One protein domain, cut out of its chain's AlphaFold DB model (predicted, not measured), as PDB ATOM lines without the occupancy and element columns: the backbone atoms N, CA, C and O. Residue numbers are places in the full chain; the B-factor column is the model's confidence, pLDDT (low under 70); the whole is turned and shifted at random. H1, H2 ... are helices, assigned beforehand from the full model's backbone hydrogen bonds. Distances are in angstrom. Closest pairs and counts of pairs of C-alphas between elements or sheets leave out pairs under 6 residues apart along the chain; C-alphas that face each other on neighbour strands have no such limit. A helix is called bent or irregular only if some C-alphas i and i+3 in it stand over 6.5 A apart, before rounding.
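This is residues 75 to 144 of the 144 residues of an uncharacterized protein of Phytophthora parasitica (UniProt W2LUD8). One long, nearly straight helix, H3, reaches out as an arm from a small head, and residues 117 to 144, of which 117 to 141 belong to H3, stick out free. The head is made of H1 and the short H2, which pack on each other at a steep tilt, and of the long loop that joins them, folding the chain back from H1 to H2. The printed part has 70 residues with three named helices, in the order H1, H2, H3, and no named strand; the class is all helix. The whole is extended, with a radius of gyration of the C-alphas of 21.1 A, and the C-alphas span 69 by 29 by 11 A, the arm making the length.

The longest helix, H3, residues 112 to 141, touches no helix but is near H2, residues 102 to 110. H2 and H3 are close but not clearly touching, with 1 pair of C-alphas within 8 A; their closest C-alphas, those of Val 108 and Ile 115, are 7.5 A apart. Their lines are about perpendicular, at 76 degrees. H1, residues 75 to 90, touches H2, with 13 pairs of C-alphas within 8 A; their closest C-alphas are those of Leu 86 and Ala 106, 5.1 A apart. H1 and H2 stand at a steep tilt of 55 degrees and run opposite ways, with their centres 9.2 A apart. H1 and H3 are apart. In H1 and H2 every O i to N i+4 pair is within hydrogen-bond range, and in H3 24 of 26 are.

H3 runs 44.3 A from C-alpha 112 at (248.044, 260.331, 341.970) to C-alpha 141 at (286.879, 248.832, 323.997). It is neither bent nor irregular, but only just: C-alphas 137 and 140 are 6.4 A apart. H2 measures 12.2 A from C-alpha 102 to C-alpha 110. H1 measures 21.6 A and begins at C-alpha 75, at (246.583, 267.565, 357.589).

The two C-alphas farthest apart are those of Asn 91 and Ala 144, at 68.9 A. Without the stretch that stands free, the body has 42 residues, spans 28 by 23 by 12 A and has a radius of gyration of 10.5 A. The link from H1 to H2 is long, with 11 residues, and the link from H2 to H3 is tight, with 1 residue. The printed part has no cut and ends at residue 144, the chain's last residue. The mean pLDDT of the printed part is 84.4; residue 95 and residues 141 to 144 are under 70.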
ATOM      1  N   CYS A  75     247.302 268.802 357.267       86.25
ATOM      2  CA  CYS A  75     246.583 267.565 357.589       86.25
ATOM      3  C   CYS A  75     245.067 267.687 357.406       86.25
ATOM      4  O   CYS A  75     244.442 266.745 356.936       86.25
ATOM      5  N   GLU A  76     244.481 268.836 357.737       87.44
ATOM      6  CA  GLU A  76     243.046 269.080 357.591       87.44
ATOM      7  C   GLU A  76     242.596 269.021 356.124       87.44
ATOM      8  O   GLU A  76     241.676 268.279 355.778       87.44
ATOM      9  N   THR A  77     243.304 269.720 355.235       87.19
ATOM     10  CA  THR A  77     243.036 269.711 353.792       87.19
ATOM     11  C   THR A  77     243.184 268.303 353.208       87.19
ATOM     12  O   THR A  77     242.335 267.849 352.433       87.19
ATOM     13  N   LEU A  78     244.248 267.593 353.590       88.25
ATOM     14  CA  LEU A  78     244.522 266.227 353.134       88.25
ATOM     15  C   LEU A  78     243.468 265.236 353.645       88.25
ATOM     16  O   LEU A  78     242.995 264.394 352.882       88.25
ATOM     17  N   ARG A  79     243.057 265.372 354.909       89.12
ATOM     18  CA  ARG A  79     242.021 264.553 355.548       89.12
ATOM     19  C   ARG A  79     240.683 264.709 354.839       89.12
ATOM     20  O   ARG A  79     240.075 263.702 354.495       89.12
ATOM     21  N   VAL A  80     240.251 265.942 354.570       90.81
ATOM     22  CA  VAL A  80     238.987 266.213 353.867       90.81
ATOM     23  C   VAL A  80     238.995 265.618 352.455       90.81
ATOM     24  O   VAL A  80     238.011 265.000 352.043       90.81
ATOM     25  N   LYS A  81     240.106 265.750 351.715       88.81
ATOM     26  CA  LYS A  81     240.264 265.125 350.389       88.81
ATOM     27  C   LYS A  81     240.159 263.601 350.470       88.81
ATOM     28  O   LYS A  81     239.384 263.003 349.729       88.81
ATOM     29  N   PHE A  82     240.895 262.989 351.394       91.19
ATOM     30  CA  PHE A  82     240.899 261.541 351.577       91.19
ATOM     31  C   PHE A  82     239.523 261.000 351.990       91.19
ATOM     32  O   PHE A  82     239.052 260.015 351.429       91.19
ATOM     33  N   GLU A  83     238.851 261.654 352.938       91.50
ATOM     34  CA  GLU A  83     237.528 261.253 353.421       91.50
ATOM     35  C   GLU A  83     236.478 261.313 352.304       91.50
ATOM     36  O   GLU A  83     235.660 260.402 352.161       91.50
ATOM     37  N   LYS A  84     236.544 262.337 351.445       90.62
ATOM     38  CA  LYS A  84     235.688 262.450 350.258       90.62
ATOM     39  C   LYS A  84     235.889 261.281 349.287       90.62
ATOM     40  O   LYS A  84     234.907 260.681 348.842       90.62
ATOM     41  N   GLU A  85     237.136 260.941 348.965       87.81
ATOM     42  CA  GLU A  85     237.454 259.823 348.065       87.81
ATOM     43  C   GLU A  85     237.070 258.471 348.679       87.81
ATOM     44  O   GLU A  85     236.477 257.622 348.011       87.81
ATOM     45  N   LEU A  86     237.319 258.284 349.978       89.06
ATOM     46  CA  LEU A  86     236.942 257.073 350.701       89.06
ATOM     47  C   LEU A  86     235.422 256.877 350.727       89.06
ATOM     48  O   LEU A  86     234.944 255.776 350.452       89.06
ATOM     49  N   ASN A  87     234.654 257.934 350.996       90.00
ATOM     50  CA  ASN A  87     233.194 257.885 350.946       90.00
ATOM     51  C   ASN A  87     232.692 257.573 349.533       90.00
ATOM     52  O   ASN A  87     231.778 256.768 349.367       90.00
ATOM     53  N   THR A  88     233.319 258.143 348.505       88.56
ATOM     54  CA  THR A  88     232.985 257.842 347.105       88.56
ATOM     55  C   THR A  88     233.208 256.359 346.785       88.56
ATOM     56  O   THR A  88     232.351 255.721 346.180       88.56
ATOM     57  N   ILE A  89     234.315 255.774 347.255       85.81
ATOM     58  CA  ILE A  89     234.630 254.348 347.066       85.81
ATOM     59  C   ILE A  89     233.719 253.445 347.903       85.81
ATOM     60  O   ILE A  89     233.350 252.361 347.458       85.81
ATOM     61  N   ASN A  90     233.335 253.869 349.107       85.75
ATOM     62  CA  ASN A  90     232.436 253.092 349.956       85.75
ATOM     63  C   ASN A  90     231.031 252.965 349.362       85.75
ATOM     64  O   ASN A  90     230.427 251.903 349.506       85.75
ATOM     65  N   ASN A  91     230.564 254.010 348.672       85.00
ATOM     66  CA  ASN A  91     229.286 254.037 347.960       85.00
ATOM     67  C   ASN A  91     229.344 253.390 346.563       85.00
ATOM     68  O   ASN A  91     228.320 253.306 345.889       85.00
ATOM     69  N   LEU A  92     230.517 252.943 346.107       82.50
ATOM     70  CA  LEU A  92     230.650 252.236 344.838       82.50
ATOM     71  C   LEU A  92     230.140 250.796 344.993       82.50
ATOM     72  O   LEU A  92     230.636 250.030 345.823       82.50
ATOM     73  N   GLU A  93     229.167 250.414 344.164       71.50
ATOM     74  CA  GLU A  93     228.643 249.039 344.100       71.50
ATOM     75  C   GLU A  93     229.659 248.060 343.489       71.50
ATOM     76  O   GLU A  93     229.581 246.849 343.696       71.50
ATOM     77  N   THR A  94     230.645 248.576 342.751       72.38
ATOM     78  CA  THR A  94     231.699 247.771 342.138       72.38
ATOM     79  C   THR A  94     232.756 247.362 343.168       72.38
ATOM     80  O   THR A  94     233.336 248.218 343.843       72.38
ATOM     81  N   PRO A  95     233.062 246.057 343.292       69.25
ATOM     82  CA  PRO A  95     234.157 245.612 344.136       69.25
ATOM     83  C   PRO A  95     235.484 246.169 343.597       69.25
ATOM     84  O   PRO A  95     235.666 246.263 342.378       69.25
ATOM     85  N   PRO A  96     236.421 246.551 344.483       72.00
ATOM     86  CA  PRO A  96     237.718 247.048 344.060       72.00
ATOM     87  C   PRO A  96     238.423 245.998 343.189       72.00
ATOM     88  O   PRO A  96     238.382 244.803 343.508       72.00
ATOM     89  N   PRO A  97     239.077 246.419 342.093       71.19
ATOM     90  CA  PRO A  97     239.811 245.490 341.256       71.19
ATOM     91  C   PRO A  97     240.943 244.860 342.074       71.19
ATOM     92  O   PRO A  97     241.606 245.534 342.865       71.19
ATOM     93  N   LEU A  98     241.191 243.567 341.848       70.44
ATOM     94  CA  LEU A  98     242.427 242.902 342.280       70.44
ATOM     95  C   LEU A  98     242.588 242.714 343.809       70.44
ATOM     96  O   LEU A  98     243.700 242.557 344.297       70.44
ATOM     97  N   GLY A  99     241.492 242.717 344.584       78.62
ATOM     98  CA  GLY A  99     241.532 242.432 346.033       78.62
ATOM     99  C   GLY A  99     242.181 243.531 346.884       78.62
ATOM    100  O   GLY A  99     242.485 243.317 348.056       78.62
ATOM    101  N   ILE A 100     242.391 244.714 346.305       84.38
ATOM    102  CA  ILE A 100     242.997 245.857 346.985       84.38
ATOM    103  C   ILE A 100     242.026 246.375 348.062       84.38
ATOM    104  O   ILE A 100     240.840 246.575 347.771       84.38
ATOM    105  N   PRO A 101     242.487 246.641 349.300       86.62
ATOM    106  CA  PRO A 101     241.624 247.210 350.326       86.62
ATOM    107  C   PRO A 101     241.131 248.598 349.897       86.62
ATOM    108  O   PRO A 101     241.895 249.415 349.381       86.62
ATOM    109  N   ARG A 102     239.850 248.895 350.158       83.25
ATOM    110  CA  ARG A 102     239.186 250.157 349.765       83.25
ATOM    111  C   ARG A 102     239.957 251.404 350.214       83.25
ATOM    112  O   ARG A 102     240.026 252.385 349.485       83.25
ATOM    113  N   VAL A 103     240.596 251.319 351.381       87.75
ATOM    114  CA  VAL A 103     241.455 252.367 351.951       87.75
ATOM    115  C   VAL A 103     242.693 252.630 351.088       87.75
ATOM    116  O   VAL A 103     243.009 253.786 350.820       87.75
ATOM    117  N   ALA A 104     243.376 251.586 350.607       85.62
ATOM    118  CA  ALA A 104     244.546 251.755 349.743       85.62
ATOM    119  C   ALA A 104     244.150 252.351 348.386       85.62
ATOM    120  O   ALA A 104     244.832 253.238 347.880       85.62
ATOM    121  N   LEU A 105     243.007 251.930 347.834       85.62
ATOM    122  CA  LEU A 105     242.468 252.521 346.609       85.62
ATOM    123  C   LEU A 105     242.126 254.011 346.792       85.62
ATOM    124  O   LEU A 105     242.430 254.813 345.910       85.62
ATOM    125  N   ALA A 106     241.542 254.387 347.936       87.94
ATOM    126  CA  ALA A 106     241.262 255.784 348.275       87.94
ATOM    127  C   ALA A 106     242.548 256.612 348.351       87.94
ATOM    128  O   ALA A 106     242.607 257.713 347.812       87.94
ATOM    129  N   LEU A 107     243.606 256.057 348.945       88.31
ATOM    130  CA  LEU A 107     244.901 256.724 349.058       88.31
ATOM    131  C   LEU A 107     245.546 256.956 347.684       88.31
ATOM    132  O   LEU A 107     245.962 258.075 347.387       88.31
ATOM    133  N   VAL A 108     245.556 255.940 346.815       85.75
ATOM    134  CA  VAL A 108     246.103 256.058 345.451       85.75
ATOM    135  C   VAL A 108     245.324 257.085 344.625       85.75
ATOM    136  O   VAL A 108     245.929 257.878 343.904       85.75
ATOM    137  N   ARG A 109     243.993 257.123 344.762       84.12
ATOM    138  CA  ARG A 109     243.157 258.136 344.101       84.12
ATOM    139  C   ARG A 109     243.340 259.545 344.654       84.12
ATOM    140  O   ARG A 109     243.227 260.495 343.888       84.12
ATOM    141  N   THR A 110     243.629 259.682 345.945       86.44
ATOM    142  CA  THR A 110     243.822 260.992 346.582       86.44
ATOM    143  C   THR A 110     245.158 261.625 346.173       86.44
ATOM    144  O   THR A 110     245.237 262.844 346.027       86.44
ATOM    145  N   PHE A 111     246.202 260.816 345.934       88.12
ATOM    146  CA  PHE A 111     247.572 261.297 345.689       88.12
ATOM    147  C   PHE A 111     248.215 260.808 344.375       88.12
ATOM    148  O   PHE A 111     249.369 260.370 344.386       88.12
ATOM    149  N   PRO A 112     247.545 260.918 343.212       85.56
ATOM    150  CA  PRO A 112     248.044 260.331 341.970       85.56
ATOM    151  C   PRO A 112     249.323 261.013 341.479       85.56
ATOM    152  O   PRO A 112     250.230 260.347 340.989       85.56
ATOM    153  N   HIS A 113     249.425 262.335 341.651       85.38
ATOM    154  CA  HIS A 113     250.578 263.109 341.196       85.38
ATOM    155  C   HIS A 113     251.855 262.747 341.964       85.38
ATOM    156  O   HIS A 113     252.882 262.479 341.350       85.38
ATOM    157  N   HIS A 114     251.792 262.680 343.298       86.00
ATOM    158  CA  HIS A 114     252.953 262.318 344.118       86.00
ATOM    159  C   HIS A 114     253.449 260.909 343.792       86.00
ATOM    160  O   HIS A 114     254.647 260.701 343.622       86.00
ATOM    161  N   ILE A 115     252.520 259.962 343.640       88.12
ATOM    162  CA  ILE A 115     252.836 258.583 343.271       88.12
ATOM    163  C   ILE A 115     253.494 258.538 341.886       88.12
ATOM    164  O   ILE A 115     254.558 257.941 341.732       88.12
ATOM    165  N   ALA A 116     252.906 259.210 340.894       89.75
ATOM    166  CA  ALA A 116     253.440 259.247 339.537       89.75
ATOM    167  C   ALA A 116     254.852 259.849 339.478       89.75
ATOM    168  O   ALA A 116     255.712 259.301 338.796       89.75
ATOM    169  N   VAL A 117     255.111 260.935 340.216       89.06
ATOM    170  CA  VAL A 117     256.438 261.569 340.279       89.06
ATOM    171  C   VAL A 117     257.480 260.621 340.871       89.06
ATOM    172  O   VAL A 117     258.570 260.508 340.314       89.06
ATOM    173  N   VAL A 118     257.155 259.910 341.957       90.19
ATOM    174  CA  VAL A 118     258.075 258.941 342.576       90.19
ATOM    175  C   VAL A 118     258.413 257.817 341.600       90.19
ATOM    176  O   VAL A 118     259.589 257.557 341.366       90.19
ATOM    177  N   PHE A 119     257.407 257.202 340.972       93.00
ATOM    178  CA  PHE A 119     257.641 256.137 339.994       93.00
ATOM    179  C   PHE A 119     258.413 256.621 338.763       93.00
ATOM    180  O   PHE A 119     259.290 255.915 338.274       93.00
ATOM    181  N   ALA A 120     258.122 257.825 338.266       93.12
ATOM    182  CA  ALA A 120     258.850 258.402 337.140       93.12
ATOM    183  C   ALA A 120     260.320 258.679 337.494       93.12
ATOM    184  O   ALA A 120     261.210 258.368 336.705       93.12
ATOM    185  N   SER A 121     260.578 259.230 338.685       89.88
ATOM    186  CA  SER A 121     261.931 259.477 339.188       89.88
ATOM    187  C   SER A 121     262.713 258.178 339.382       89.88
ATOM    188  O   SER A 121     263.886 258.114 339.024       89.88
ATOM    189  N   ASP A 122     262.078 257.148 339.938       90.69
ATOM    190  CA  ASP A 122     262.686 255.833 340.147       90.69
ATOM    191  C   ASP A 122     263.032 255.160 338.812       90.69
ATOM    192  O   ASP A 122     264.163 254.727 338.599       90.69
ATOM    193  N   LEU A 123     262.108 255.189 337.846       94.94
ATOM    194  CA  LEU A 123     262.350 254.649 336.511       94.94
ATOM    195  C   LEU A 123     263.501 255.375 335.799       94.94
ATOM    196  O   LEU A 123     264.342 254.732 335.168       94.94
ATOM    197  N   LEU A 124     263.566 256.705 335.926       93.56
ATOM    198  CA  LEU A 124     264.666 257.505 335.394       93.56
ATOM    199  C   LEU A 124     266.004 257.130 336.049       93.56
ATOM    200  O   LEU A 124     267.012 257.004 335.353       93.56
ATOM    201  N   PHE A 125     266.017 256.917 337.366       92.94
ATOM    202  CA  PHE A 125     267.208 256.505 338.107       92.94
ATOM    203  C   PHE A 125     267.696 255.108 337.696       92.94
ATOM    204  O   PHE A 125     268.894 254.911 337.477       92.94
ATOM    205  N   ILE A 126     266.780 254.153 337.528       94.44
ATOM    206  CA  ILE A 126     267.088 252.796 337.060       94.44
ATOM    207  C   ILE A 126     267.650 252.838 335.634       94.44
ATOM    208  O   ILE A 126     268.685 252.228 335.363       94.44
ATOM    209  N   ALA A 127     267.021 253.596 334.731       94.19
ATOM    210  CA  ALA A 127     267.496 253.755 333.358       94.19
ATOM    211  C   ALA A 127     268.890 254.407 333.300       94.19
ATOM    212  O   ALA A 127     269.759 253.948 332.557       94.19
ATOM    213  N   GLY A 128     269.125 255.442 334.115       92.00
ATOM    214  CA  GLY A 128     270.428 256.098 334.233       92.00
ATOM    215  C   GLY A 128     271.510 255.157 334.767       92.00
ATOM    216  O   GLY A 128     272.612 255.108 334.222       92.00
ATOM    217  N   SER A 129     271.176 254.359 335.782       90.94
ATOM    218  CA  SER A 129     272.088 253.374 336.370       90.94
ATOM    219  C   SER A 129     272.449 252.262 335.378       90.94
ATOM    220  O   SER A 129     273.616 251.896 335.273       90.94
ATOM    221  N   ALA A 130     271.486 251.785 334.581       90.50
ATOM    222  CA  ALA A 130     271.748 250.825 333.508       90.50
ATOM    223  C   ALA A 130     272.666 251.412 332.422       90.50
ATOM    224  O   ALA A 130     273.602 250.749 331.980       90.50
ATOM    225  N   LEU A 131     272.449 252.672 332.022       89.81
ATOM    226  CA  LEU A 131     273.307 253.354 331.048       89.81
ATOM    227  C   LEU A 131     274.747 253.509 331.555       89.81
ATOM    228  O   LEU A 131     275.686 253.309 330.785       89.81
ATOM    229  N   MET A 132     274.936 253.820 332.843       88.56
ATOM    230  CA  MET A 132     276.272 253.866 333.449       88.56
ATOM    231  C   MET A 132     277.003 252.525 333.323       88.56
ATOM    232  O   MET A 132     278.186 252.527 332.987       88.56
ATOM    233  N   SER A 133     276.321 251.392 333.522       85.38
ATOM    234  CA  SER A 133     276.922 250.063 333.339       85.38
ATOM    235  C   SER A 133     277.448 249.855 331.914       85.38
ATOM    236  O   SER A 133     278.581 249.410 331.745       85.38
ATOM    237  N   PHE A 134     276.691 250.267 330.893       85.31
ATOM    238  CA  PHE A 134     277.136 250.175 329.497       85.31
ATOM    239  C   PHE A 134     278.307 251.112 329.173       85.31
ATOM    240  O   PHE A 134     279.209 250.738 328.424       85.31
ATOM    241  N   LEU A 135     278.330 252.323 329.740       83.19
ATOM    242  CA  LEU A 135     279.450 253.250 329.553       83.19
ATOM    243  C   LEU A 135     280.748 252.700 330.155       83.19
ATOM    244  O   LEU A 135     281.803 252.837 329.542       83.19
ATOM    245  N   VAL A 136     280.677 252.039 331.315       84.44
ATOM    246  CA  VAL A 136     281.842 251.402 331.950       84.44
ATOM    247  C   VAL A 136     282.420 250.281 331.082       84.44
ATOM    248  O   VAL A 136     283.639 250.162 330.981       84.44
ATOM    249  N   GLU A 137     281.576 249.499 330.408       79.12
ATOM    250  CA  GLU A 137     282.013 248.430 329.498       79.12
ATOM    251  C   GLU A 137     282.564 248.944 328.158       79.12
ATOM    252  O   GLU A 137     283.385 248.277 327.529       79.12
ATOM    253  N   ALA A 138     282.156 250.137 327.719       77.56
ATOM    254  CA  ALA A 138     282.621 250.732 326.467       77.56
ATOM    255  C   ALA A 138     284.008 251.396 326.579       77.56
ATOM    256  O   ALA A 138     284.728 251.486 325.583       77.56
ATOM    257  N   ILE A 139     284.407 251.842 327.777       77.44
ATOM    258  CA  ILE A 139     285.699 252.516 328.012       77.44
ATOM    259  C   ILE A 139     286.913 251.627 327.650       77.44
ATOM    260  O   ILE A 139     287.807 252.123 326.965       77.44
ATOM    261  N   PRO A 140     286.974 250.331 328.023       73.94
ATOM    262  CA  PRO A 140     288.067 249.442 327.623       73.94
ATOM    263  C   PRO A 140     288.131 249.175 326.114       73.94
ATOM    264  O   PRO A 140     289.212 248.947 325.582       73.94
ATOM    265  N   VAL A 141     286.988 249.194 325.422       64.94
ATOM    266  CA  VAL A 141     286.879 248.832 323.997       64.94
ATOM    267  C   VAL A 141     287.393 249.944 323.076       64.94
ATOM    268  O   VAL A 141     287.865 249.657 321.982       64.94
ATOM    269  N   PHE A 142     287.347 251.204 323.513       59.50
ATOM    270  CA  PHE A 142     287.841 252.357 322.746       59.50
ATOM    271  C   PHE A 142     289.318 252.707 323.015       59.50
ATOM    272  O   PHE A 142     289.850 253.625 322.392       59.50
ATOM    273  N   GLY A 143     289.965 252.019 323.964       59.22
ATOM    274  CA  GLY A 143     291.346 252.271 324.394       59.22
ATOM    275  C   GLY A 143     292.411 251.334 323.803       59.22
ATOM    276  O   GLY A 143     293.549 251.387 324.271       59.22
ATOM    277  N   ALA A 144     292.063 250.485 322.830       48.03
ATOM    278  CA  ALA A 144     292.959 249.559 322.121       48.03
ATOM    279  C   ALA A 144     292.953 249.844 320.613       48.03
ATOM    280  O   ALA A 144     294.028 249.684 319.991       48.03
TER     281      ALA A 144